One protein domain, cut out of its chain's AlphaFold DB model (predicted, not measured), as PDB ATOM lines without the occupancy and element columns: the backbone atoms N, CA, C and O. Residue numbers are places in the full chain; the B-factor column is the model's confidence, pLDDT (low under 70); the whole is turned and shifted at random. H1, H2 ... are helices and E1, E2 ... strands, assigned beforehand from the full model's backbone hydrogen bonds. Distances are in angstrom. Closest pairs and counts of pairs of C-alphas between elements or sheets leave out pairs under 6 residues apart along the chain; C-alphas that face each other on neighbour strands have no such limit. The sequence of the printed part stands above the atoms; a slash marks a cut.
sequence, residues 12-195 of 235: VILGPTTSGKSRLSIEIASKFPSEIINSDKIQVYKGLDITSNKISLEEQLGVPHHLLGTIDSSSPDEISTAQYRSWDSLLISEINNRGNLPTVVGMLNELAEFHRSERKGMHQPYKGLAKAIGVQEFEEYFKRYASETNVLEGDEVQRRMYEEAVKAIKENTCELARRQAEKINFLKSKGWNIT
ATOM      1  N   VAL A  12     213.277 167.935 219.224       95.19
ATOM      2  CA  VAL A  12     213.238 169.387 219.413       95.19
ATOM      3  C   VAL A  12     212.178 169.974 218.489       95.19
ATOM      4  O   VAL A  12     212.229 169.770 217.276       95.19
ATOM      5  N   ILE A  13     211.214 170.696 219.061       95.69
ATOM      6  CA  ILE A  13     210.143 171.379 218.329       95.69
ATOM      7  C   ILE A  13     210.445 172.875 218.308       95.69
ATOM      8  O   ILE A  13     210.248 173.588 219.295       95.69
ATOM      9  N   LEU A  14     210.899 173.338 217.145       93.44
ATOM     10  CA  LEU A  14     211.229 174.734 216.870       93.44
ATOM     11  C   LEU A  14     210.088 175.436 216.139       93.44
ATOM     12  O   LEU A  14     209.284 174.813 215.447       93.44
ATOM     13  N   GLY A  15     210.037 176.757 216.260       91.94
ATOM     14  CA  GLY A  15     209.036 177.568 215.578       91.94
ATOM     15  C   GLY A  15     208.879 178.957 216.194       91.94
ATOM     16  O   GLY A  15     209.126 179.129 217.396       91.94
ATOM     17  N   PRO A  16     208.434 179.953 215.412       91.69
ATOM     18  CA  PRO A  16     208.083 181.268 215.937       91.69
ATOM     19  C   PRO A  16     207.034 181.196 217.056       91.69
ATOM     20  O   PRO A  16     206.328 180.198 217.231       91.69
ATOM     21  N   THR A  17     206.918 182.254 217.851       90.44
ATOM     22  CA  THR A  17     205.800 182.414 218.784       90.44
ATOM     23  C   THR A  17     204.477 182.274 218.029       90.44
ATOM     24  O   THR A  17     204.411 182.546 216.831       90.44
ATOM     25  N   THR A  18     203.434 181.796 218.705       88.06
ATOM     26  CA  THR A  18     202.094 181.549 218.128       88.06
ATOM     27  C   THR A  18     202.008 180.508 216.996       88.06
ATOM     28  O   THR A  18     200.947 180.332 216.412       88.06
ATOM     29  N   SER A  19     203.065 179.729 216.727       91.88
ATOM     30  CA  SER A  19     203.064 178.702 215.668       91.88
ATOM     31  C   SER A  19     202.518 177.321 216.084       91.88
ATOM     32  O   SER A  19     202.709 176.348 215.361       91.88
ATOM     33  N   GLY A  20     201.919 177.187 217.274       92.94
ATOM     34  CA  GLY A  20     201.327 175.918 217.734       92.94
ATOM     35  C   GLY A  20     202.302 174.870 218.298       92.94
ATOM     36  O   GLY A  20     201.941 173.701 218.397       92.94
ATOM     37  N   LYS A  21     203.523 175.253 218.703       95.25
ATOM     38  CA  LYS A  21     204.532 174.310 219.236       95.25
ATOM     39  C   LYS A  21     204.040 173.488 220.433       95.25
ATOM     40  O   LYS A  21     204.190 172.270 220.432       95.25
ATOM     41  N   SER A  22     203.446 174.142 221.434       95.12
ATOM     42  CA  SER A  22     202.965 173.464 222.644       95.12
ATOM     43  C   SER A  22     201.879 172.450 222.298       95.12
ATOM     44  O   SER A  22     201.970 171.295 222.697       95.12
ATOM     45  N   ARG A  23     200.930 172.823 221.433       95.56
ATOM     46  CA  ARG A  23     199.918 171.900 220.914       95.56
ATOM     47  C   ARG A  23     200.547 170.660 220.272       95.56
ATOM     48  O   ARG A  23     200.205 169.544 220.654       95.56
ATOM     49  N   LEU A  24     201.485 170.853 219.342       97.12
ATOM     50  CA  LEU A  24     202.148 169.739 218.665       97.12
ATOM     51  C   LEU A  24     202.863 168.815 219.660       97.12
ATOM     52  O   LEU A  24     202.832 167.599 219.503       97.12
ATOM     53  N   SER A  25     203.486 169.379 220.697       97.44
ATOM     54  CA  SER A  25     204.189 168.592 221.714       97.44
ATOM     55  C   SER A  25     203.259 167.681 222.519       97.44
ATOM     56  O   SER A  25     203.595 166.519 222.742       97.44
ATOM     57  N   ILE A  26     202.058 168.157 222.863       97.75
ATOM     58  CA  ILE A  26     201.031 167.347 223.534       97.75
ATOM     59  C   ILE A  26     200.491 166.269 222.596       97.75
ATOM     60  O   ILE A  26     200.357 165.106 222.980       97.75
ATOM     61  N   GLU A  27     200.226 166.616 221.337       97.12
ATOM     62  CA  GLU A  27     199.746 165.647 220.352       97.12
ATOM     63  C   GLU A  27     200.799 164.560 220.070       97.12
ATOM     64  O   GLU A  27     200.441 163.389 219.946       97.12
ATOM     65  N   ILE A  28     202.093 164.896 220.060       96.81
ATOM     66  CA  ILE A  28     203.192 163.920 220.003       96.81
ATOM     67  C   ILE A  28     203.215 163.051 221.265       96.81
ATOM     68  O   ILE A  28     203.310 161.828 221.145       96.81
ATOM     69  N   ALA A  29     203.057 163.639 222.454       96.69
ATOM     70  CA  ALA A  29     203.009 162.902 223.716       96.69
ATOM     71  C   ALA A  29     201.824 161.917 223.799       96.69
ATOM     72  O   ALA A  29     201.909 160.890 224.470       96.69
ATOM     73  N   SER A  30     200.743 162.163 223.049       95.19
ATOM     74  CA  SER A  30     199.635 161.204 222.906       95.19
ATOM     75  C   SER A  30     199.984 159.966 222.063       95.19
ATOM     76  O   SER A  30     199.278 158.958 222.115       95.19
ATOM     77  N   LYS A  31     201.044 160.036 221.245       97.00
ATOM     78  CA  LYS A  31     201.480 158.960 220.333       97.00
ATOM     79  C   LYS A  31     202.752 158.261 220.803       97.00
ATOM     80  O   LYS A  31     202.975 157.107 220.439       97.00
ATOM     81  N   PHE A  32     203.575 158.951 221.586       96.56
ATOM     82  CA  PHE A  32     204.832 158.455 222.130       96.56
ATOM     83  C   PHE A  32     204.917 158.847 223.606       96.56
ATOM     84  O   PHE A  32     204.652 160.010 223.905       96.56
ATOM     85  N   PRO A  33     205.323 157.945 224.518       95.69
ATOM     86  CA  PRO A  33     205.487 158.291 225.927       95.69
ATOM     87  C   PRO A  33     206.570 159.366 226.043       95.69
ATOM     88  O   PRO A  33     207.749 159.081 225.862       95.69
ATOM     89  N   SER A  34     206.158 160.616 226.243       96.44
ATOM     90  CA  SER A  34     207.030 161.786 226.122       96.44
ATOM     91  C   SER A  34     206.904 162.679 227.342       96.44
ATOM     92  O   SER A  34     205.837 162.784 227.944       96.44
ATOM     93  N   GLU A  35     207.994 163.364 227.660       98.31
ATOM     94  CA  GLU A  35     208.022 164.421 228.665       98.31
ATOM     95  C   GLU A  35     208.546 165.700 228.011       98.31
ATOM     96  O   GLU A  35     209.495 165.665 227.220       98.31
ATOM     97  N   ILE A  36     207.905 166.828 228.310       98.00
ATOM     98  CA  ILE A  36     208.181 168.106 227.657       98.00
ATOM     99  C   ILE A  36     209.172 168.907 228.491       98.00
ATOM    100  O   ILE A  36     208.986 169.089 229.690       98.00
ATOM    101  N   ILE A  37     210.211 169.429 227.846       96.94
ATOM    102  CA  ILE A  37     211.165 170.362 228.447       96.94
ATOM    103  C   ILE A  37     210.938 171.740 227.820       96.94
ATOM    104  O   ILE A  37     211.152 171.928 226.620       96.94
ATOM    105  N   ASN A  38     210.496 172.711 228.621       94.88
ATOM    106  CA  ASN A  38     210.310 174.082 228.156       94.88
ATOM    107  C   ASN A  38     211.663 174.779 227.918       94.88
ATOM    108  O   ASN A  38     212.489 174.906 228.821       94.88
ATOM    109  N   SER A  39     211.834 175.317 226.712       91.44
ATOM    110  CA  SER A  39     212.977 176.130 226.287       91.44
ATOM    111  C   SER A  39     212.523 177.541 225.881       91.44
ATOM    112  O   SER A  39     212.976 178.116 224.889       91.44
ATOM    113  N   ASP A  40     211.582 178.121 226.631       90.06
ATOM    114  CA  ASP A  40     211.264 179.550 226.593       90.06
ATOM    115  C   ASP A  40     211.718 180.225 227.899       90.06
ATOM    116  O   ASP A  40     211.336 179.827 229.004       90.06
ATOM    117  N   LYS A  41     212.548 181.268 227.760       86.56
ATOM    118  CA  LYS A  41     213.170 181.987 228.885       86.56
ATOM    119  C   LYS A  41     212.192 182.757 229.763       86.56
ATOM    120  O   LYS A  41     212.571 183.148 230.859       86.56
ATOM    121  N   ILE A  42     211.003 183.071 229.261       88.69
ATOM    122  CA  ILE A  42     209.969 183.777 230.016       88.69
ATOM    123  C   ILE A  42     209.078 182.752 230.717       88.69
ATOM    124  O   ILE A  42     208.777 182.912 231.897       88.69
ATOM    125  N   GLN A  43     208.725 181.660 230.033       91.56
ATOM    126  CA  GLN A  43     207.811 180.643 230.568       91.56
ATOM    127  C   GLN A  43     208.386 179.821 231.729       91.56
ATOM    128  O   GLN A  43     207.641 179.159 232.445       91.56
ATOM    129  N   VAL A  44     209.695 179.877 231.961       90.56
ATOM    130  CA  VAL A  44     210.342 179.223 233.108       90.56
ATOM    131  C   VAL A  44     209.983 179.847 234.455       90.56
ATOM    132  O   VAL A  44     210.019 179.152 235.472       90.56
ATOM    133  N   TYR A  45     209.622 181.133 234.471       90.06
ATOM    134  CA  TYR A  45     209.289 181.855 235.693       90.06
ATOM    135  C   TYR A  45     207.831 181.626 236.098       90.06
ATOM    136  O   TYR A  45     206.934 181.534 235.254       90.06
ATOM    137  N   LYS A  46     207.593 181.574 237.408       89.94
ATOM    138  CA  LYS A  46     206.261 181.559 238.019       89.94
ATOM    139  C   LYS A  46     205.517 182.867 237.744       89.94
ATOM    140  O   LYS A  46     206.109 183.947 237.784       89.94
ATOM    141  N   GLY A  47     204.204 182.759 237.541       87.38
ATOM    142  CA  GLY A  47     203.314 183.896 237.322       87.38
ATOM    143  C   GLY A  47     203.314 184.416 235.884       87.38
ATOM    144  O   GLY A  47     204.074 183.957 235.030       87.38
ATOM    145  N   LEU A  48     202.431 185.385 235.620       84.81
ATOM    146  CA  LEU A  48     202.145 185.917 234.281       84.81
ATOM    147  C   LEU A  48     201.801 184.827 233.251       84.81
ATOM    148  O   LEU A  48     202.215 184.908 232.097       84.81
ATOM    149  N   ASP A  49     201.070 183.786 233.647       90.25
ATOM    150  CA  ASP A  49     200.824 182.613 232.794       90.25
ATOM    151  C   ASP A  49     200.103 182.979 231.491       90.25
ATOM    152  O   ASP A  49     200.518 182.532 230.423       90.25
ATOM    153  N   ILE A  50     199.133 183.896 231.568       87.81
ATOM    154  CA  ILE A  50     198.436 184.456 230.402       87.81
ATOM    155  C   ILE A  50     199.409 185.264 229.531       87.81
ATOM    156  O   ILE A  50     199.572 184.971 228.354       87.81
ATOM    157  N   THR A  51     200.108 186.250 230.102       86.25
ATOM    158  CA  THR A  51     201.026 187.133 229.357       86.25
ATOM    159  C   THR A  51     202.189 186.373 228.709       86.25
ATOM    160  O   THR A  51     202.663 186.740 227.639       86.25
ATOM    161  N   SER A  52     202.659 185.304 229.351       85.44
ATOM    162  CA  SER A  52     203.757 184.465 228.856       85.44
ATOM    163  C   SER A  52     203.293 183.300 227.977       85.44
ATOM    164  O   SER A  52     204.135 182.530 227.517       85.44
ATOM    165  N   ASN A  53     201.988 183.186 227.697       91.31
ATOM    166  CA  ASN A  53     201.389 182.126 226.882       91.31
ATOM    167  C   ASN A  53     201.782 180.711 227.347       91.31
ATOM    168  O   ASN A  53     202.121 179.855 226.520       91.31
ATOM    169  N   LYS A  54     201.804 180.465 228.665       93.06
ATOM    170  CA  LYS A  54     202.037 179.109 229.186       93.06
ATOM    171  C   LYS A  54     200.843 178.226 228.845       93.06
ATOM    172  O   LYS A  54     199.701 178.657 228.964       93.06
ATOM    173  N   ILE A  55     201.123 176.985 228.456       93.94
ATOM    174  CA  ILE A  55     200.079 175.979 228.256       93.94
ATOM    175  C   ILE A  55     199.405 175.661 229.599       93.94
ATOM    176  O   ILE A  55     200.099 175.413 230.595       93.94
ATOM    177  N   SER A  56     198.071 175.697 229.641       93.38
ATOM    178  CA  SER A  56     197.323 175.473 230.885       93.38
ATOM    179  C   SER A  56     197.425 174.015 231.343       93.38
ATOM    180  O   SER A  56     197.698 173.127 230.539       93.38
ATOM    181  N   LEU A  57     197.191 173.729 232.628       93.38
ATOM    182  CA  LEU A  57     197.230 172.348 233.134       93.38
ATOM    183  C   LEU A  57     196.202 171.444 232.433       93.38
ATOM    184  O   LEU A  57     196.472 170.269 232.193       93.38
ATOM    185  N   GLU A  58     195.049 172.001 232.068       94.25
ATOM    186  CA  GLU A  58     194.003 171.310 231.314       94.25
ATOM    187  C   GLU A  58     194.478 170.967 229.897       94.25
ATOM    188  O   GLU A  58     194.286 169.845 229.433       94.25
ATOM    189  N   GLU A  59     195.147 171.905 229.225       93.56
ATOM    190  CA  GLU A  59     195.695 171.709 227.878       93.56
ATOM    191  C   GLU A  59     196.909 170.770 227.856       93.56
ATOM    192  O   GLU A  59     197.193 170.156 226.827       93.56
ATOM    193  N   GLN A  60     197.615 170.619 228.982       95.44
ATOM    194  CA  GLN A  60     198.731 169.678 229.113       95.44
ATOM    195  C   GLN A  60     198.282 168.211 229.088       95.44
ATOM    196  O   GLN A  60     199.115 167.336 228.864       95.44
ATOM    197  N   LEU A  61     196.997 167.914 229.326       95.44
ATOM    198  CA  LEU A  61     196.434 166.554 229.286       95.44
ATOM    199  C   LEU A  61     197.223 165.522 230.123       95.44
ATOM    200  O   LEU A  61     197.321 164.350 229.761       95.44
ATOM    201  N   GLY A  62     197.805 165.961 231.243       95.94
ATOM    202  CA  GLY A  62     198.604 165.119 232.139       95.94
ATOM    203  C   GLY A  62     200.021 164.793 231.647       95.94
ATOM    204  O   GLY A  62     200.724 164.031 232.309       95.94
ATOM    205  N   VAL A  63     200.464 165.360 230.521       97.44
ATOM    206  CA  VAL A  63     201.837 165.200 230.023       97.44
ATOM    207  C   VAL A  63     202.810 165.914 230.974       97.44
ATOM    208  O   VAL A  63     202.608 167.097 231.257       97.44
ATOM    209  N   PRO A  64     203.880 165.256 231.463       97.56
ATOM    210  CA  PRO A  64     204.852 165.903 232.342       97.56
ATOM    211  C   PRO A  64     205.574 167.065 231.652       97.56
ATOM    212  O   PRO A  64     206.100 166.905 230.548       97.56
ATOM    213  N   HIS A  65     205.628 168.219 232.325       97.62
ATOM    214  CA  HIS A  65     206.347 169.411 231.874       97.62
ATOM    215  C   HIS A  65     207.467 169.776 232.845       97.62
ATOM    216  O   HIS A  65     207.258 169.900 234.052       97.62
ATOM    217  N   HIS A  66     208.647 170.020 232.290       96.62
ATOM    218  CA  HIS A  66     209.841 170.469 232.995       96.62
ATOM    219  C   HIS A  66     210.170 171.904 232.597       96.62
ATOM    220  O   HIS A  66     209.919 172.321 231.466       96.62
ATOM    221  N   LEU A  67     210.763 172.662 233.524       94.00
ATOM    222  CA  LEU A  67     211.175 174.059 233.315       94.00
ATOM    223  C   LEU A  67     210.038 175.007 232.879       94.00
ATOM    224  O   LEU A  67     210.298 176.033 232.252       94.00
ATOM    225  N   LEU A  68     208.790 174.695 233.231       94.12
ATOM    226  CA  LEU A  68     207.608 175.523 232.978       94.12
ATOM    227  C   LEU A  68     207.072 176.060 234.312       94.12
ATOM    228  O   LEU A  68     206.601 175.287 235.139       94.12
ATOM    229  N   GLY A  69     207.182 177.367 234.553       91.88
ATOM    230  CA  GLY A  69     206.718 177.992 235.799       91.88
ATOM    231  C   GLY A  69     207.413 177.466 237.060       91.88
ATOM    232  O   GLY A  69     206.801 177.371 238.119       91.88
ATOM    233  N   THR A  70     208.687 177.084 236.961       89.88
ATOM    234  CA  THR A  70     209.424 176.437 238.063       89.88
ATOM    235  C   THR A  70     210.257 177.421 238.880       89.88
ATOM    236  O   THR A  70     210.440 177.216 240.081       89.88
ATOM    237  N   ILE A  71     210.716 178.512 238.265       86.81
ATOM    238  CA  ILE A  71     211.636 179.472 238.880       86.81
ATOM    239  C   ILE A  71     210.867 180.658 239.456       86.81
ATOM    240  O   ILE A  71     209.963 181.200 238.826       86.81
ATOM    241  N   ASP A  72     211.220 181.065 240.670       84.69
ATOM    242  CA  ASP A  72     210.627 182.237 241.305       84.69
ATOM    243  C   ASP A  72     211.084 183.527 240.604       84.69
ATOM    244  O   ASP A  72     212.272 183.714 240.332       84.69
ATOM    245  N   SER A  73     210.141 184.419 240.303       73.62
ATOM    246  CA  SER A  73     210.411 185.710 239.666       73.62
ATOM    247  C   SER A  73     211.059 186.727 240.612       73.62
ATOM    248  O   SER A  73     211.595 187.727 240.137       73.62
ATOM    249  N   SER A  74     211.062 186.463 241.924       69.31
ATOM    250  CA  SER A  74     211.792 187.243 242.935       69.31
ATOM    251  C   SER A  74     213.297 186.952 242.973       69.31
ATOM    252  O   SER A  74     214.045 187.679 243.630       69.31
ATOM    253  N   SER A  75     213.763 185.918 242.258       66.00
ATOM    254  CA  SER A  75     215.190 185.629 242.123       66.00
ATOM    255  C   SER A  75     215.907 186.799 241.426       66.00
ATOM    256  O   SER A  75     215.515 187.174 240.318       66.00
ATOM    257  N   PRO A  76     216.974 187.365 242.021       56.28
ATOM    258  CA  PRO A  76     217.684 188.511 241.449       56.28
ATOM    259  C   PRO A  76     218.470 188.161 240.174       56.28
ATOM    260  O   PRO A  76     218.774 189.050 239.371       56.28
ATOM    261  N   ASP A  77     218.788 186.878 239.981       66.19
ATOM    262  CA  ASP A  77     219.619 186.406 238.879       66.19
ATOM    263  C   ASP A  77     218.784 185.920 237.694       66.19
ATOM    264  O   ASP A  77     217.911 185.057 237.821       66.19
ATOM    265  N   GLU A  78     219.101 186.446 236.507       73.94
ATOM    266  CA  GLU A  78     218.576 185.900 235.261       73.94
ATOM    267  C   GLU A  78     219.158 184.518 235.001       73.94
ATOM    268  O   GLU A  78     220.369 184.301 235.093       73.94
ATOM    269  N   ILE A  79     218.302 183.604 234.556       79.56
ATOM    270  CA  ILE A  79     218.753 182.283 234.146       79.56
ATOM    271  C   ILE A  79     219.623 182.415 232.896       79.56
ATOM    272  O   ILE A  79     219.189 182.841 231.820       79.56
ATOM    273  N   SER A  80     220.882 182.023 233.044       81.50
ATOM    274  CA  SER A  80     221.854 182.026 231.965       81.50
ATOM    275  C   SER A  80     221.631 180.857 231.005       81.50
ATOM    276  O   SER A  80     221.157 179.780 231.361       81.50
ATOM    277  N   THR A  81     222.100 181.019 229.769       79.19
ATOM    278  CA  THR A  81     222.084 179.931 228.775       79.19
ATOM    279  C   THR A  81     222.914 178.717 229.207       79.19
ATOM    280  O   THR A  81     222.721 177.622 228.692       79.19
ATOM    281  N   ALA A  82     223.890 178.899 230.106       81.69
ATOM    282  CA  ALA A  82     224.700 177.804 230.635       81.69
ATOM    283  C   ALA A  82     223.916 176.961 231.640       81.69
ATOM    284  O   ALA A  82     224.018 175.738 231.588       81.69
ATOM    285  N   GLN A  83     223.102 177.603 232.480       85.50
ATOM    286  CA  GLN A  83     222.193 176.909 233.390       85.50
ATOM    287  C   GLN A  83     221.161 176.093 232.612       85.50
ATOM    288  O   GLN A  83     221.052 174.899 232.865       85.50
ATOM    289  N   TYR A  84     220.517 176.684 231.597       85.75
ATOM    290  CA  TYR A  84     219.590 175.953 230.723       85.75
ATOM    291  C   TYR A  84     220.216 174.706 230.108       85.75
ATOM    292  O   TYR A  84     219.714 173.611 230.317       85.75
ATOM    293  N   ARG A  85     221.379 174.844 229.457       84.50
ATOM    294  CA  ARG A  85     222.083 173.689 228.875       84.50
ATOM    295  C   ARG A  85     222.388 172.596 229.898       84.50
ATOM    296  O   ARG A  85     222.329 171.419 229.557       84.50
ATOM    297  N   SER A  86     222.745 172.976 231.126       87.50
ATOM    298  CA  SER A  86     222.997 172.009 232.194       87.50
ATOM    299  C   SER A  86     221.718 171.277 232.593       87.50
ATOM    300  O   SER A  86     221.747 170.060 232.736       87.50
ATOM    301  N   TRP A  87     220.610 171.999 232.768       91.38
ATOM    302  CA  TRP A  87     219.322 171.402 233.115       91.38
ATOM    303  C   TRP A  87     218.784 170.519 231.997       91.38
ATOM    304  O   TRP A  87     218.402 169.389 232.271       91.38
ATOM    305  N   ASP A  88     218.838 170.974 230.746       90.12
ATOM    306  CA  ASP A  88     218.393 170.188 229.597       90.12
ATOM    307  C   ASP A  88     219.180 168.887 229.481       90.12
ATOM    308  O   ASP A  88     218.585 167.830 229.318       90.12
ATOM    309  N   SER A  89     220.511 168.934 229.618       90.06
ATOM    310  CA  SER A  89     221.337 167.725 229.545       90.06
ATOM    311  C   SER A  89     220.979 166.709 230.633       90.06
ATOM    312  O   SER A  89     220.999 165.510 230.363       90.06
ATOM    313  N   LEU A  90     220.674 167.175 231.846       93.81
ATOM    314  CA  LEU A  90     220.263 166.307 232.950       93.81
ATOM    315  C   LEU A  90     218.868 165.729 232.697       93.81
ATOM    316  O   LEU A  90     218.700 164.513 232.718       93.81
ATOM    317  N   LEU A  91     217.897 166.585 232.372       95.81
ATOM    318  CA  LEU A  91     216.514 166.189 232.110       95.81
ATOM    319  C   LEU A  91     216.413 165.218 230.935       95.81
ATOM    320  O   LEU A  91     215.721 164.212 231.039       95.81
ATOM    321  N   ILE A  92     217.136 165.470 229.839       95.25
ATOM    322  CA  ILE A  92     217.193 164.567 228.684       95.25
ATOM    323  C   ILE A  92     217.663 163.179 229.120       95.25
ATOM    324  O   ILE A  92     217.029 162.188 228.756       95.25
ATOM    325  N   SER A  93     218.734 163.096 229.911       94.81
ATOM    326  CA  SER A  93     219.257 161.809 230.375       94.81
ATOM    327  C   SER A  93     218.275 161.106 231.314       94.81
ATOM    328  O   SER A  93     217.979 159.925 231.147       94.81
ATOM    329  N   GLU A  94     217.692 161.832 232.267       96.38
ATOM    330  CA  GLU A  94     216.722 161.281 233.213       96.38
ATOM    331  C   GLU A  94     215.439 160.779 232.538       96.38
ATOM    332  O   GLU A  94     214.950 159.699 232.878       96.38
ATOM    333  N   ILE A  95     214.899 161.533 231.578       97.50
ATOM    334  CA  ILE A  95     213.699 161.158 230.821       97.50
ATOM    335  C   ILE A  95     213.981 159.909 229.973       97.50
ATOM    336  O   ILE A  95     213.196 158.959 230.015       97.50
ATOM    337  N   ASN A  96     215.131 159.856 229.284       95.50
ATOM    338  CA  ASN A  96     215.552 158.655 228.551       95.50
ATOM    339  C   ASN A  96     215.696 157.444 229.490       95.50
ATOM    340  O   ASN A  96     215.224 156.357 229.157       95.50
ATOM    341  N   ASN A  97     216.274 157.620 230.684       95.06
ATOM    342  CA  ASN A  97     216.425 156.549 231.679       95.06
ATOM    343  C   ASN A  97     215.081 156.024 232.209       95.06
ATOM    344  O   ASN A  97     214.986 154.856 232.588       95.06
ATOM    345  N   ARG A  98     214.028 156.853 232.210       96.19
ATOM    346  CA  ARG A  98     212.647 156.426 232.500       96.19
ATOM    347  C   ARG A  98     211.975 155.699 231.326       96.19
ATOM    348  O   ARG A  98     210.863 155.205 231.489       96.19
ATOM    349  N   GLY A  99     212.629 155.617 230.167       94.50
ATOM    350  CA  GLY A  99     212.075 155.034 228.942       94.50
ATOM    351  C   GLY A  99     211.135 155.971 228.177       94.50
ATOM    352  O   GLY A  99     210.449 155.522 227.259       94.50
ATOM    353  N   ASN A 100     211.108 157.255 228.539       96.81
ATOM    354  CA  ASN A 100     210.290 158.275 227.893       96.81
ATOM    355  C   ASN A 100     211.120 159.065 226.868       96.81
ATOM    356  O   ASN A 100     212.348 159.094 226.918       96.81
ATOM    357  N   LEU A 101     210.440 159.729 225.936       97.19
ATOM    358  CA  LEU A 101     211.030 160.598 224.924       97.19
ATOM    359  C   LEU A 101     211.132 162.040 225.449       97.19
ATOM    360  O   LEU A 101     210.098 162.701 225.606       97.19
ATOM    361  N   PRO A 102     212.343 162.583 225.660       97.56
ATOM    362  CA  PRO A 102     212.491 164.001 225.945       97.56
ATOM    363  C   PRO A 102     212.132 164.816 224.702       97.56
ATOM    364  O   PRO A 102     212.715 164.630 223.627       97.56
ATOM    365  N   THR A 103     211.181 165.732 224.867       97.31
ATOM    366  CA  THR A 103     210.727 166.650 223.820       97.31
ATOM    367  C   THR A 103     210.975 168.086 224.262       97.31
ATOM    368  O   THR A 103     210.262 168.622 225.105       97.31
ATOM    369  N   VAL A 104     211.998 168.725 223.701       95.81
ATOM    370  CA  VAL A 104     212.318 170.130 223.978       95.81
ATOM    371  C   VAL A 104     211.421 171.022 223.123       95.81
ATOM    372  O   VAL A 104     211.367 170.871 221.901       95.81
ATOM    373  N   VAL A 105     210.724 171.962 223.757       94.81
ATOM    374  CA  VAL A 105     209.770 172.861 223.099       94.81
ATOM    375  C   VAL A 105     210.147 174.299 223.405       94.81
ATOM    376  O   VAL A 105     210.143 174.718 224.558       94.81
ATOM    377  N   GLY A 106     210.464 175.075 222.374       86.56
ATOM    378  CA  GLY A 106     210.894 176.456 222.549       86.56
ATOM    379  C   GLY A 106     211.953 176.850 221.536       86.56
ATOM    380  O   GLY A 106     212.037 176.269 220.461       86.56
ATOM    381  N   MET A 107     212.699 177.900 221.861       76.75
ATOM    382  CA  MET A 107     213.704 178.483 220.966       76.75
ATOM    383  C   MET A 107     214.966 178.936 221.716       76.75
ATOM    384  O   MET A 107     215.899 179.442 221.099       76.75
ATOM    385  N   LEU A 108     214.999 178.884 223.049       69.00
ATOM    386  CA  LEU A 108     216.016 179.577 223.837       69.00
ATOM    387  C   LEU A 108     217.426 179.038 223.596       69.00
ATOM    388  O   LEU A 108     218.365 179.831 223.471       69.00
ATOM    389  N   ASN A 109     217.584 177.721 223.531       62.09
ATOM    390  CA  ASN A 109     218.897 177.101 223.371       62.09
ATOM    391  C   ASN A 109     219.507 177.413 222.007       62.09
ATOM    392  O   ASN A 109     220.690 177.733 221.896       62.09
ATOM    393  N   GLU A 110     218.669 177.429 220.985       60.72
ATOM    394  CA  GLU A 110     219.039 177.699 219.608       60.72
ATOM    395  C   GLU A 110     219.322 179.195 219.398       60.72
ATOM    396  O   GLU A 110     220.293 179.589 218.744       60.72
ATOM    397  N   LEU A 111     218.531 180.059 220.047       56.81
ATOM    398  CA  LEU A 111     218.786 181.500 220.114       56.81
ATOM    399  C   LEU A 111     220.116 181.816 220.818       56.81
ATOM    400  O   LEU A 111     220.779 182.793 220.458       56.81
ATOM    401  N   ALA A 112     220.513 181.017 221.812       62.44
ATOM    402  CA  ALA A 112     221.773 181.194 222.525       62.44
ATOM    403  C   ALA A 112     222.996 180.914 221.639       62.44
ATOM    404  O   ALA A 112     224.015 181.594 221.780       62.44
ATOM    405  N   GLU A 113     222.910 179.948 220.723       59.34
ATOM    406  CA  GLU A 113     223.974 179.685 219.749       59.34
ATOM    407  C   GLU A 113     224.090 180.801 218.709       59.34
ATOM    408  O   GLU A 113     225.193 181.296 218.470       59.34
ATOM    409  N   PHE A 114     222.959 181.294 218.191       54.66
ATOM    410  CA  PHE A 114     222.928 182.468 217.311       54.66
ATOM    411  C   PHE A 114     223.557 183.708 217.976       54.66
ATOM    412  O   PHE A 114     224.399 184.397 217.399       54.66
ATOM    413  N   HIS A 115     223.208 183.980 219.234       55.91
ATOM    414  CA  HIS A 115     223.750 185.125 219.971       55.91
ATOM    415  C   HIS A 115     225.236 184.947 220.349       55.91
ATOM    416  O   HIS A 115     225.949 185.923 220.589       55.91
ATOM    417  N   ARG A 116     225.750 183.713 220.426       58.75
ATOM    418  CA  ARG A 116     227.198 183.484 220.575       58.75
ATOM    419  C   ARG A 116     227.960 183.856 219.306       58.75
ATOM    420  O   ARG A 116     229.077 184.351 219.439       58.75
ATOM    421  N   SER A 117     227.365 183.661 218.124       53.28
ATOM    422  CA  SER A 117     227.958 184.108 216.857       53.28
ATOM    423  C   SER A 117     227.868 185.619 216.637       53.28
ATOM    424  O   SER A 117     228.761 186.185 216.019       53.28
ATOM    425  N   GLU A 118     226.857 186.287 217.200       50.75
ATOM    426  CA  GLU A 118     226.665 187.735 217.068       50.75
ATOM    427  C   GLU A 118     226.740 188.433 218.432       50.75
ATOM    428  O   GLU A 118     225.733 188.668 219.097       50.75
ATOM    429  N   ARG A 119     227.948 188.789 218.885       47.41
ATOM    430  CA  ARG A 119     228.099 189.737 220.000       47.41
ATOM    431  C   ARG A 119     228.510 191.107 219.485       47.41
ATOM    432  O   ARG A 119     229.641 191.259 219.035       47.41
ATOM    433  N   LYS A 120     227.646 192.103 219.711       38.97
ATOM    434  CA  LYS A 120     227.993 193.415 220.300       38.97
ATOM    435  C   LYS A 120     226.723 194.225 220.622       38.97
ATOM    436  O   LYS A 120     225.918 194.484 219.743       38.97
ATOM    437  N   GLY A 121     226.603 194.695 221.870       42.16
ATOM    438  CA  GLY A 121     226.218 196.096 222.095       42.16
ATOM    439  C   GLY A 121     224.861 196.472 222.698       42.16
ATOM    440  O   GLY A 121     224.673 197.664 222.896       42.16
ATOM    441  N   MET A 122     223.936 195.566 223.038       46.81
ATOM    442  CA  MET A 122     222.638 196.007 223.592       46.81
ATOM    443  C   MET A 122     222.574 195.855 225.119       46.81
ATOM    444  O   MET A 122     222.416 194.749 225.633       46.81
ATOM    445  N   HIS A 123     222.690 196.968 225.849       48.50
ATOM    446  CA  HIS A 123     222.291 197.030 227.258       48.50
ATOM    447  C   HIS A 123     220.759 196.943 227.313       48.50
ATOM    448  O   HIS A 123     220.077 197.823 226.795       48.50
ATOM    449  N   GLN A 124     220.209 195.867 227.883       56.47
ATOM    450  CA  GLN A 124     218.770 195.753 228.132       56.47
ATOM    451  C   GLN A 124     218.482 196.125 229.593       56.47
ATOM    452  O   GLN A 124     219.055 195.489 230.479       56.47
ATOM    453  N   PRO A 125     217.620 197.126 229.857       66.19
ATOM    454  CA  PRO A 125     217.342 197.593 231.216       66.19
ATOM    455  C   PRO A 125     216.455 196.625 232.014       66.19
ATOM    456  O   PRO A 125     216.543 196.576 233.237       66.19
ATOM    457  N   TYR A 126     215.635 195.819 231.334       70.75
ATOM    458  CA  TYR A 126     214.740 194.847 231.966       70.75
ATOM    459  C   TYR A 126     215.445 193.519 232.231       70.75
ATOM    460  O   TYR A 126     216.309 193.110 231.451       70.75
ATOM    461  N   LYS A 127     215.038 192.821 233.298       76.56
ATOM    462  CA  LYS A 127     215.531 191.489 233.671       76.56
ATOM    463  C   LYS A 127     214.392 190.503 233.923       76.56
ATOM    464  O   LYS A 127     213.309 190.895 234.352       76.56
ATOM    465  N   GLY A 128     214.654 189.225 233.670       80.19
ATOM    466  CA  GLY A 128     213.754 188.119 233.979       80.19
ATOM    467  C   GLY A 128     212.373 188.313 233.361       80.19
ATOM    468  O   GLY A 128     212.245 188.584 232.165       80.19
ATOM    469  N   LEU A 129     211.345 188.206 234.199       82.38
ATOM    470  CA  LEU A 129     209.946 188.288 233.792       82.38
ATOM    471  C   LEU A 129     209.542 189.679 233.265       82.38
ATOM    472  O   LEU A 129     208.658 189.772 232.417       82.38
ATOM    473  N   ALA A 130     210.251 190.744 233.657       83.44
ATOM    474  CA  ALA A 130     210.015 192.094 233.137       83.44
ATOM    475  C   ALA A 130     210.332 192.228 231.634       83.44
ATOM    476  O   ALA A 130     209.935 193.200 231.002       83.44
ATOM    477  N   LYS A 131     211.021 191.245 231.033       83.94
ATOM    478  CA  LYS A 131     211.257 191.186 229.580       83.94
ATOM    479  C   LYS A 131     210.047 190.688 228.781       83.94
ATOM    480  O   LYS A 131     210.124 190.670 227.552       83.94
ATOM    481  N   ALA A 132     208.981 190.226 229.434       86.00
ATOM    482  CA  ALA A 132     207.801 189.723 228.744       86.00
ATOM    483  C   ALA A 132     207.113 190.839 227.940       86.00
ATOM    484  O   ALA A 132     206.965 191.963 228.423       86.00
ATOM    485  N   ILE A 133     206.684 190.509 226.719       87.88
ATOM    486  CA  ILE A 133     205.791 191.369 225.934       87.88
ATOM    487  C   ILE A 133     204.475 191.502 226.706       87.88
ATOM    488  O   ILE A 133     203.963 190.525 227.245       87.88
ATOM    489  N   GLY A 134     203.956 192.717 226.779       88.81
ATOM    490  CA  GLY A 134     202.818 193.133 227.587       88.81
ATOM    491  C   GLY A 134     203.222 193.798 228.895       88.81
ATOM    492  O   GLY A 134     202.537 194.716 229.329       88.81
ATOM    493  N   VAL A 135     204.344 193.405 229.508       87.06
ATOM    494  CA  VAL A 135     204.803 194.042 230.754       87.06
ATOM    495  C   VAL A 135     205.409 195.414 230.471       87.06
ATOM    496  O   VAL A 135     205.081 196.379 231.152       87.06
ATOM    497  N   GLN A 136     206.266 195.511 229.453       87.50
ATOM    498  CA  GLN A 136     206.942 196.763 229.095       87.50
ATOM    499  C   GLN A 136     205.968 197.765 228.469       87.50
ATOM    500  O   GLN A 136     206.014 198.957 228.752       87.50
ATOM    501  N   GLU A 137     205.066 197.273 227.627       92.38
ATOM    502  CA  GLU A 137     204.121 198.082 226.866       92.38
ATOM    503  C   GLU A 137     203.069 198.734 227.766       92.38
ATOM    504  O   GLU A 137     202.662 199.863 227.507       92.38
ATOM    505  N   PHE A 138     202.664 198.059 228.846       89.81
ATOM    506  CA  PHE A 138     201.725 198.607 229.823       89.81
ATOM    507  C   PHE A 138     202.392 199.287 231.028       89.81
ATOM    508  O   PHE A 138     201.680 199.778 231.903       89.81
ATOM    509  N   GLU A 139     203.725 199.353 231.105       87.94
ATOM    510  CA  GLU A 139     204.414 199.893 232.285       87.94
ATOM    511  C   GLU A 139     203.966 201.328 232.602       87.94
ATOM    512  O   GLU A 139     203.581 201.628 233.732       87.94
ATOM    513  N   GLU A 140     203.967 202.207 231.599       86.00
ATOM    514  CA  GLU A 140     203.570 203.609 231.776       86.00
ATOM    515  C   GLU A 140     202.068 203.756 232.043       86.00
ATOM    516  O   GLU A 140     201.649 204.578 232.859       86.00
ATOM    517  N   TYR A 141     201.253 202.910 231.407       87.81
ATOM    518  CA  TYR A 141     199.817 202.859 231.652       87.81
ATOM    519  C   TYR A 141     199.524 202.530 233.121       87.81
ATOM    520  O   TYR A 141     198.805 203.267 233.796       87.81
ATOM    521  N   PHE A 142     200.132 201.471 233.659       87.69
ATOM    522  CA  PHE A 142     199.918 201.085 235.050       87.69
ATOM    523  C   PHE A 142     200.557 202.064 236.038       87.69
ATOM    524  O   PHE A 142     199.950 202.339 237.066       87.69
ATOM    525  N   LYS A 143     201.708 202.681 235.741       87.06
ATOM    526  CA  LYS A 143     202.258 203.748 236.606       87.06
ATOM    527  C   LYS A 143     201.262 204.880 236.849       87.06
ATOM    528  O   LYS A 143     201.255 205.459 237.932       87.06
ATOM    529  N   ARG A 144     200.438 205.186 235.847       86.19
ATOM    530  CA  ARG A 144     199.468 206.279 235.895       86.19
ATOM    531  C   ARG A 144     198.090 205.853 236.406       86.19
ATOM    532  O   ARG A 144     197.451 206.646 237.086       86.19
ATOM    533  N   TYR A 145     197.665 204.621 236.116       82.31
ATOM    534  CA  TYR A 145     196.283 204.165 236.328       82.31
ATOM    535  C   TYR A 145     196.146 202.860 237.140       82.31
ATOM    536  O   TYR A 145     195.060 202.290 237.193       82.31
ATOM    537  N   ALA A 146     197.202 202.357 237.796       71.31
ATOM    538  CA  ALA A 146     197.181 201.062 238.505       71.31
ATOM    539  C   ALA A 146     196.097 200.917 239.592       71.31
ATOM    540  O   ALA A 146     195.760 199.791 239.951       71.31
ATOM    541  N   SER A 147     195.571 202.016 240.139       65.75
ATOM    542  CA  SER A 147     194.526 201.992 241.173       65.75
ATOM    543  C   SER A 147     193.094 201.967 240.628       65.75
ATOM    544  O   SER A 147     192.159 201.843 241.416       65.75
ATOM    545  N   GLU A 148     192.892 202.112 239.318       62.69
ATOM    546  CA  GLU A 148     191.556 202.202 238.727       62.69
ATOM    547  C   GLU A 148     191.055 200.823 238.289       62.69
ATOM    548  O   GLU A 148     191.611 200.170 237.409       62.69
ATOM    549  N   THR A 149     189.969 200.366 238.912       57.00
ATOM    550  CA  THR A 149     189.384 199.037 238.679       57.00
ATOM    551  C   THR A 149     188.636 198.899 237.352       57.00
ATOM    552  O   THR A 149     188.243 197.785 237.016       57.00
ATOM    553  N   ASN A 150     188.419 199.985 236.596       60.69
ATOM    554  CA  ASN A 150     187.566 199.952 235.406       60.69
ATOM    555  C   ASN A 150     188.143 200.739 234.215       60.69
ATOM    556  O   ASN A 150     187.764 201.872 233.937       60.69
ATOM    557  N   VAL A 151     189.032 200.083 233.467       59.72
ATOM    558  CA  VAL A 151     189.718 200.602 232.263       59.72
ATOM    559  C   VAL A 151     188.752 201.159 231.198       59.72
ATOM    560  O   VAL A 151     189.122 202.028 230.411       59.72
ATOM    561  N   LEU A 152     187.510 200.664 231.158       57.47
ATOM    562  CA  LEU A 152     186.511 201.009 230.140       57.47
ATOM    563  C   LEU A 152     185.724 202.297 230.443       57.47
ATOM    564  O   LEU A 152     185.127 202.862 229.527       57.47
ATOM    565  N   GLU A 153     185.755 202.784 231.686       63.44
ATOM    566  CA  GLU A 153     185.130 204.053 232.110       63.44
ATOM    567  C   GLU A 153     186.128 205.218 232.151       63.44
ATOM    568  O   GLU A 153     185.787 206.332 232.546       63.44
ATOM    569  N   GLY A 154     187.358 204.952 231.712       65.88
ATOM    570  CA  GLY A 154     188.454 205.898 231.700       65.88
ATOM    571  C   GLY A 154     188.246 207.129 230.828       65.88
ATOM    572  O   GLY A 154     187.477 207.123 229.855       65.88
ATOM    573  N   ASP A 155     188.996 208.183 231.153       81.31
ATOM    574  CA  ASP A 155     189.065 209.380 230.322       81.31
ATOM    575  C   ASP A 155     189.673 209.082 228.932       81.31
ATOM    576  O   ASP A 155     190.193 207.997 228.644       81.31
ATOM    577  N   GLU A 156     189.574 210.047 228.014       87.50
ATOM    578  CA  GLU A 156     190.083 209.879 226.646       87.50
ATOM    579  C   GLU A 156     191.593 209.568 226.614       87.50
ATOM    580  O   GLU A 156     192.061 208.841 225.734       87.50
ATOM    581  N   VAL A 157     192.354 210.080 227.587       87.75
ATOM    582  CA  VAL A 157     193.805 209.887 227.682       87.75
ATOM    583  C   VAL A 157     194.126 208.456 228.108       87.75
ATOM    584  O   VAL A 157     194.959 207.807 227.475       87.75
ATOM    585  N   GLN A 158     193.428 207.930 229.114       86.69
ATOM    586  CA  GLN A 158     193.561 206.552 229.574       86.69
ATOM    587  C   GLN A 158     193.212 205.564 228.462       86.69
ATOM    588  O   GLN A 158     193.970 204.619 228.223       86.69
ATOM    589  N   ARG A 159     192.109 205.801 227.733       87.50
ATOM    590  CA  ARG A 159     191.721 204.961 226.588       87.50
ATOM    591  C   ARG A 159     192.806 204.953 225.512       87.50
ATOM    592  O   ARG A 159     193.188 203.883 225.044       87.50
ATOM    593  N   ARG A 160     193.351 206.124 225.170       90.56
ATOM    594  CA  ARG A 160     194.423 206.250 224.174       90.56
ATOM    595  C   ARG A 160     195.692 205.510 224.597       90.56
ATOM    596  O   ARG A 160     196.234 204.750 223.804       90.56
ATOM    597  N   MET A 161     196.134 205.677 225.844       90.44
ATOM    598  CA  MET A 161     197.322 204.980 226.359       90.44
ATOM    599  C   MET A 161     197.140 203.457 226.362       90.44
ATOM    600  O   MET A 161     198.068 202.722 226.028       90.44
ATOM    601  N   TYR A 162     195.943 202.975 226.703       90.25
ATOM    602  CA  TYR A 162     195.613 201.554 226.619       90.25
ATOM    603  C   TYR A 162     195.686 201.040 225.173       90.25
ATOM    604  O   TYR A 162     196.323 200.020 224.905       90.25
ATOM    605  N   GLU A 163     195.065 201.748 224.227       92.31
ATOM    606  CA  GLU A 163     195.075 201.381 222.806       92.31
ATOM    607  C   GLU A 163     196.496 201.372 222.220       92.31
ATOM    608  O   GLU A 163     196.850 200.451 221.476       92.31
ATOM    609  N   GLU A 164     197.329 202.347 222.590       94.25
ATOM    610  CA  GLU A 164     198.742 202.413 222.208       94.25
ATOM    611  C   GLU A 164     199.541 201.225 222.761       94.25
ATOM    612  O   GLU A 164     200.277 200.585 222.007       94.25
ATOM    613  N   ALA A 165     199.346 200.865 224.034       93.06
ATOM    614  CA  ALA A 165     199.991 199.700 224.640       93.06
ATOM    615  C   ALA A 165     199.577 198.389 223.947       93.06
ATOM    616  O   ALA A 165     200.426 197.567 223.590       93.06
ATOM    617  N   VAL A 166     198.280 198.205 223.669       93.75
ATOM    618  CA  VAL A 166     197.770 197.033 222.933       93.75
ATOM    619  C   VAL A 166     198.344 196.971 221.517       93.75
ATOM    620  O   VAL A 166     198.701 195.890 221.036       93.75
ATOM    621  N   LYS A 167     198.439 198.111 220.829       95.69
ATOM    622  CA  LYS A 167     199.054 198.187 219.501       95.69
ATOM    623  C   LYS A 167     200.533 197.796 219.563       95.69
ATOM    624  O   LYS A 167     200.952 196.940 218.783       95.69
ATOM    625  N   ALA A 168     201.284 198.334 220.522       93.94
ATOM    626  CA  ALA A 168     202.694 198.011 220.721       93.94
ATOM    627  C   ALA A 168     202.911 196.515 221.014       93.94
ATOM    628  O   ALA A 168     203.811 195.910 220.436       93.94
ATOM    629  N   ILE A 169     202.045 195.881 221.817       94.25
ATOM    630  CA  ILE A 169     202.088 194.427 222.069       94.25
ATOM    631  C   ILE A 169     201.989 193.640 220.763       94.25
ATOM    632  O   ILE A 169     202.766 192.707 220.534       94.25
ATOM    633  N   LYS A 170     201.034 194.003 219.898       94.06
ATOM    634  CA  LYS A 170     200.831 193.328 218.609       94.06
ATOM    635  C   LYS A 170     202.057 193.490 217.712       94.06
ATOM    636  O   LYS A 170     202.559 192.499 217.184       94.06
ATOM    637  N   GLU A 171     202.567 194.711 217.586       95.06
ATOM    638  CA  GLU A 171     203.742 195.024 216.765       95.06
ATOM    639  C   GLU A 171     204.999 194.293 217.261       95.06
ATOM    640  O   GLU A 171     205.673 193.615 216.480       95.06
ATOM    641  N   ASN A 172     205.265 194.332 218.569       92.81
ATOM    642  CA  ASN A 172     206.406 193.651 219.181       92.81
ATOM    643  C   ASN A 172     206.299 192.125 219.067       92.81
ATOM    644  O   ASN A 172     207.311 191.450 218.858       92.81
ATOM    645  N   THR A 173     205.086 191.570 219.148       93.06
ATOM    646  CA  THR A 173     204.850 190.133 218.941       93.06
ATOM    647  C   THR A 173     205.148 189.723 217.500       93.06
ATOM    648  O   THR A 173     205.845 188.727 217.282       93.06
ATOM    649  N   CYS A 174     204.693 190.500 216.511       93.75
ATOM    650  CA  CYS A 174     204.998 190.251 215.100       93.75
ATOM    651  C   CYS A 174     206.504 190.330 214.820       93.75
ATOM    652  O   CYS A 174     207.063 189.452 214.157       93.75
ATOM    653  N   GLU A 175     207.181 191.341 215.364       92.12
ATOM    654  CA  GLU A 175     208.628 191.496 215.207       92.12
ATOM    655  C   GLU A 175     209.401 190.346 215.872       92.12
ATOM    656  O   GLU A 175     210.375 189.835 215.309       92.12
ATOM    657  N   LEU A 176     208.952 189.874 217.041       90.19
ATOM    658  CA  LEU A 176     209.520 188.692 217.688       90.19
ATOM    659  C   LEU A 176     209.355 187.440 216.816       90.19
ATOM    660  O   LEU A 176     210.332 186.709 216.625       90.19
ATOM    661  N   ALA A 177     208.159 187.205 216.272       91.31
ATOM    662  CA  ALA A 177     207.889 186.069 215.394       91.31
ATOM    663  C   ALA A 177     208.791 186.094 214.148       91.31
ATOM    664  O   ALA A 177     209.433 185.088 213.829       91.31
ATOM    665  N   ARG A 178     208.923 187.264 213.504       91.81
ATOM    666  CA  ARG A 178     209.806 187.481 212.347       91.81
ATOM    667  C   ARG A 178     211.262 187.154 212.686       91.81
ATOM    668  O   ARG A 178     211.880 186.331 212.013       91.81
ATOM    669  N   ARG A 179     211.788 187.714 213.780       88.69
ATOM    670  CA  ARG A 179     213.167 187.456 214.239       88.69
ATOM    671  C   ARG A 179     213.409 185.989 214.577       88.69
ATOM    672  O   ARG A 179     214.508 185.486 214.364       88.69
ATOM    673  N   GLN A 180     212.427 185.297 215.151       89.62
ATOM    674  CA  GLN A 180     212.551 183.866 215.440       89.62
ATOM    675  C   GLN A 180     212.598 183.041 214.150       89.62
ATOM    676  O   GLN A 180     213.456 182.169 214.038       89.62
ATOM    677  N   ALA A 181     211.755 183.354 213.161       90.06
ATOM    678  CA  ALA A 181     211.782 182.695 211.854       90.06
ATOM    679  C   ALA A 181     213.136 182.874 211.144       90.06
ATOM    680  O   ALA A 181     213.721 181.903 210.666       90.06
ATOM    681  N   GLU A 182     213.683 184.093 211.143       89.62
ATOM    682  CA  GLU A 182     215.009 184.381 210.575       89.62
ATOM    683  C   GLU A 182     216.114 183.553 211.229       89.62
ATOM    684  O   GLU A 182     216.981 183.009 210.545       89.62
ATOM    685  N   LYS A 183     216.056 183.394 212.551       85.88
ATOM    686  CA  LYS A 183     217.047 182.610 213.292       85.88
ATOM    687  C   LYS A 183     216.923 181.113 213.025       85.88
ATOM    688  O   LYS A 183     217.946 180.452 212.891       85.88
ATOM    689  N   ILE A 184     215.711 180.581 212.872       88.50
ATOM    690  CA  ILE A 184     215.511 179.183 212.449       88.50
ATOM    691  C   ILE A 184     216.110 178.960 211.055       88.50
ATOM    692  O   ILE A 184     216.848 177.997 210.839       88.50
ATOM    693  N   ASN A 185     215.855 179.883 210.125       89.12
ATOM    694  CA  ASN A 185     216.427 179.828 208.779       89.12
ATOM    695  C   ASN A 185     217.959 179.909 208.803       89.12
ATOM    696  O   ASN A 185     218.627 179.207 208.040       89.12
ATOM    697  N   PHE A 186     218.525 180.706 209.709       87.75
ATOM    698  CA  PHE A 186     219.965 180.752 209.927       87.75
ATOM    699  C   PHE A 186     220.523 179.414 210.432       87.75
ATOM    700  O   PHE A 186     221.523 178.940 209.906       87.75
ATOM    701  N   LEU A 187     219.885 178.756 211.402       86.56
ATOM    702  CA  LEU A 187     220.342 177.442 211.882       86.56
ATOM    703  C   LEU A 187     220.328 176.404 210.757       86.56
ATOM    704  O   LEU A 187     221.300 175.672 210.565       86.56
ATOM    705  N   LYS A 188     219.265 176.406 209.948       88.44
ATOM    706  CA  LYS A 188     219.168 175.555 208.759       88.44
ATOM    707  C   LYS A 188     220.315 175.822 207.776       88.44
ATOM    708  O   LYS A 188     220.917 174.874 207.278       88.44
ATOM    709  N   SER A 189     220.677 177.088 207.541       88.00
ATOM    710  CA  SER A 189     221.810 177.440 206.667       88.00
ATOM    711  C   SER A 189     223.175 177.034 207.242       88.00
ATOM    712  O   SER A 189     224.128 176.856 206.486       88.00
ATOM    713  N   LYS A 190     223.270 176.808 208.560       87.31
ATOM    714  CA  LYS A 190     224.442 176.224 209.234       87.31
ATOM    715  C   LYS A 190     224.491 174.693 209.192       87.31
ATOM    716  O   LYS A 190     225.351 174.105 209.841       87.31
ATOM    717  N   GLY A 191     223.615 174.050 208.422       88.50
ATOM    718  CA  GLY A 191     223.626 172.599 208.216       88.50
ATOM    719  C   GLY A 191     222.841 171.813 209.263       88.50
ATOM    720  O   GLY A 191     222.962 170.590 209.318       88.50
ATOM    721  N   TRP A 192     222.028 172.484 210.085       87.88
ATOM    722  CA  TRP A 192     221.108 171.790 210.980       87.88
ATOM    723  C   TRP A 192     220.063 171.030 210.161       87.88
ATOM    724  O   TRP A 192     219.382 171.608 209.310       87.88
ATOM    725  N   ASN A 193     219.912 169.736 210.444       89.62
ATOM    726  CA  ASN A 193     218.904 168.898 209.806       89.62
ATOM    727  C   ASN A 193     217.515 169.184 210.401       89.62
ATOM    728  O   ASN A 193     217.045 168.475 211.288       89.62
ATOM    729  N   ILE A 194     216.887 170.263 209.935       91.25
ATOM    730  CA  ILE A 194     215.570 170.716 210.389       91.25
ATOM    731  C   ILE A 194     214.525 170.331 209.341       91.25
ATOM    732  O   ILE A 194     214.572 170.802 208.200       91.25
ATOM    733  N   THR A 195     213.552 169.508 209.734       93.56
ATOM    734  CA  THR A 195     212.359 169.251 208.918       93.56
ATOM    735  C   THR A 195     211.332 170.356 209.143       93.56
ATOM    736  O   THR A 195     210.996 170.670 210.281       93.56
TER     737      THR A 195
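Overview. This is residues 12 to 195 of the 235 residues of an uncharacterized protein of Chenopodium quinoa (UniProt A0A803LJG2). A small head, in which two parallel strands, E1 and E2, lie side by side between helices H1 and H2, stands at one end of the long helix H6; the short helix H5 folds back along the other end of H6, and H3 runs from the end of E2 to touch H6. Residues 116 to 125, of which 116 to 117 belong to H3, stand free and stick out from the rest. The printed part has 184 residues with six named helices and two named strands, in the order H1, E1, H2, E2, H3, H4, H5, H6, and is mostly helix. It is compact, with a radius of gyration of the C-alphas of 18.4 A and spans of 58 by 40 by 32 A.

Arrangement. E1, residues 34 to 39, and E2, residues 101 to 106, are parallel neighbours with 27 degrees between their directions; N 37 and O 103 are within hydrogen-bond range at 2.9 A, as are N 103 and O 35 at 2.9 A. With H2, residues 81 to 97, they form a strand-helix-strand unit, two parallel strands joined through a helix, with a right-handed crossover. The closest C-alphas of H2 and E2 are those of Ile 92 and Pro 102, 5.5 A apart. H1, residues 21 to 29, is apart from H2; its closest C-alpha pair with E2 is Lys 21 and Val 105, 6.7 A. H2 touches H3, residues 108 to 117, with its residues 81 to 85 alone, at a steep tilt of 44 degrees, opposite ways; their closest C-alphas are those of Thr 81 and Ala 112, 6.4 A. H3 touches H6, residues 156 to 189, about perpendicular at 71 degrees, but only just; the closest C-alphas are those of Phe 114 and Lys 183, 7.1 A. H6 and H5, residues 139 to 145, form a helical hairpin at a shallow tilt of 17 degrees, with the C-alphas of Tyr 141 and Met 161 closest at 6.2 A. H4, residues 128 to 131, touches no helix. In H1, H2, H3, H5 and H6 every O i to N i+4 pair is within hydrogen-bond range; H4 is too short for one.

Along the chain. E1 is 15.5 A long and E2 16.0 A. H1, 12.4 A long, begins at C-alpha 21 (204.532, 174.310, 219.236). H2 measures 24.2 A, H3 14.6 A, H4 5.9 A and H5 10.0 A. H6, 49.6 A, ends at C-alpha 189 (221.810, 177.440, 206.667).

Size, cuts and confidence. The two C-alphas farthest apart are those of Asn 97 and Glu 156, 59.7 A. The printed part has no cut. The link from E1 to H2, 41 residues, is long. Mean pLDDT of the printed part is 85.2; residues 74 to 77, 108 to 125 and 147 to 154 are under 70.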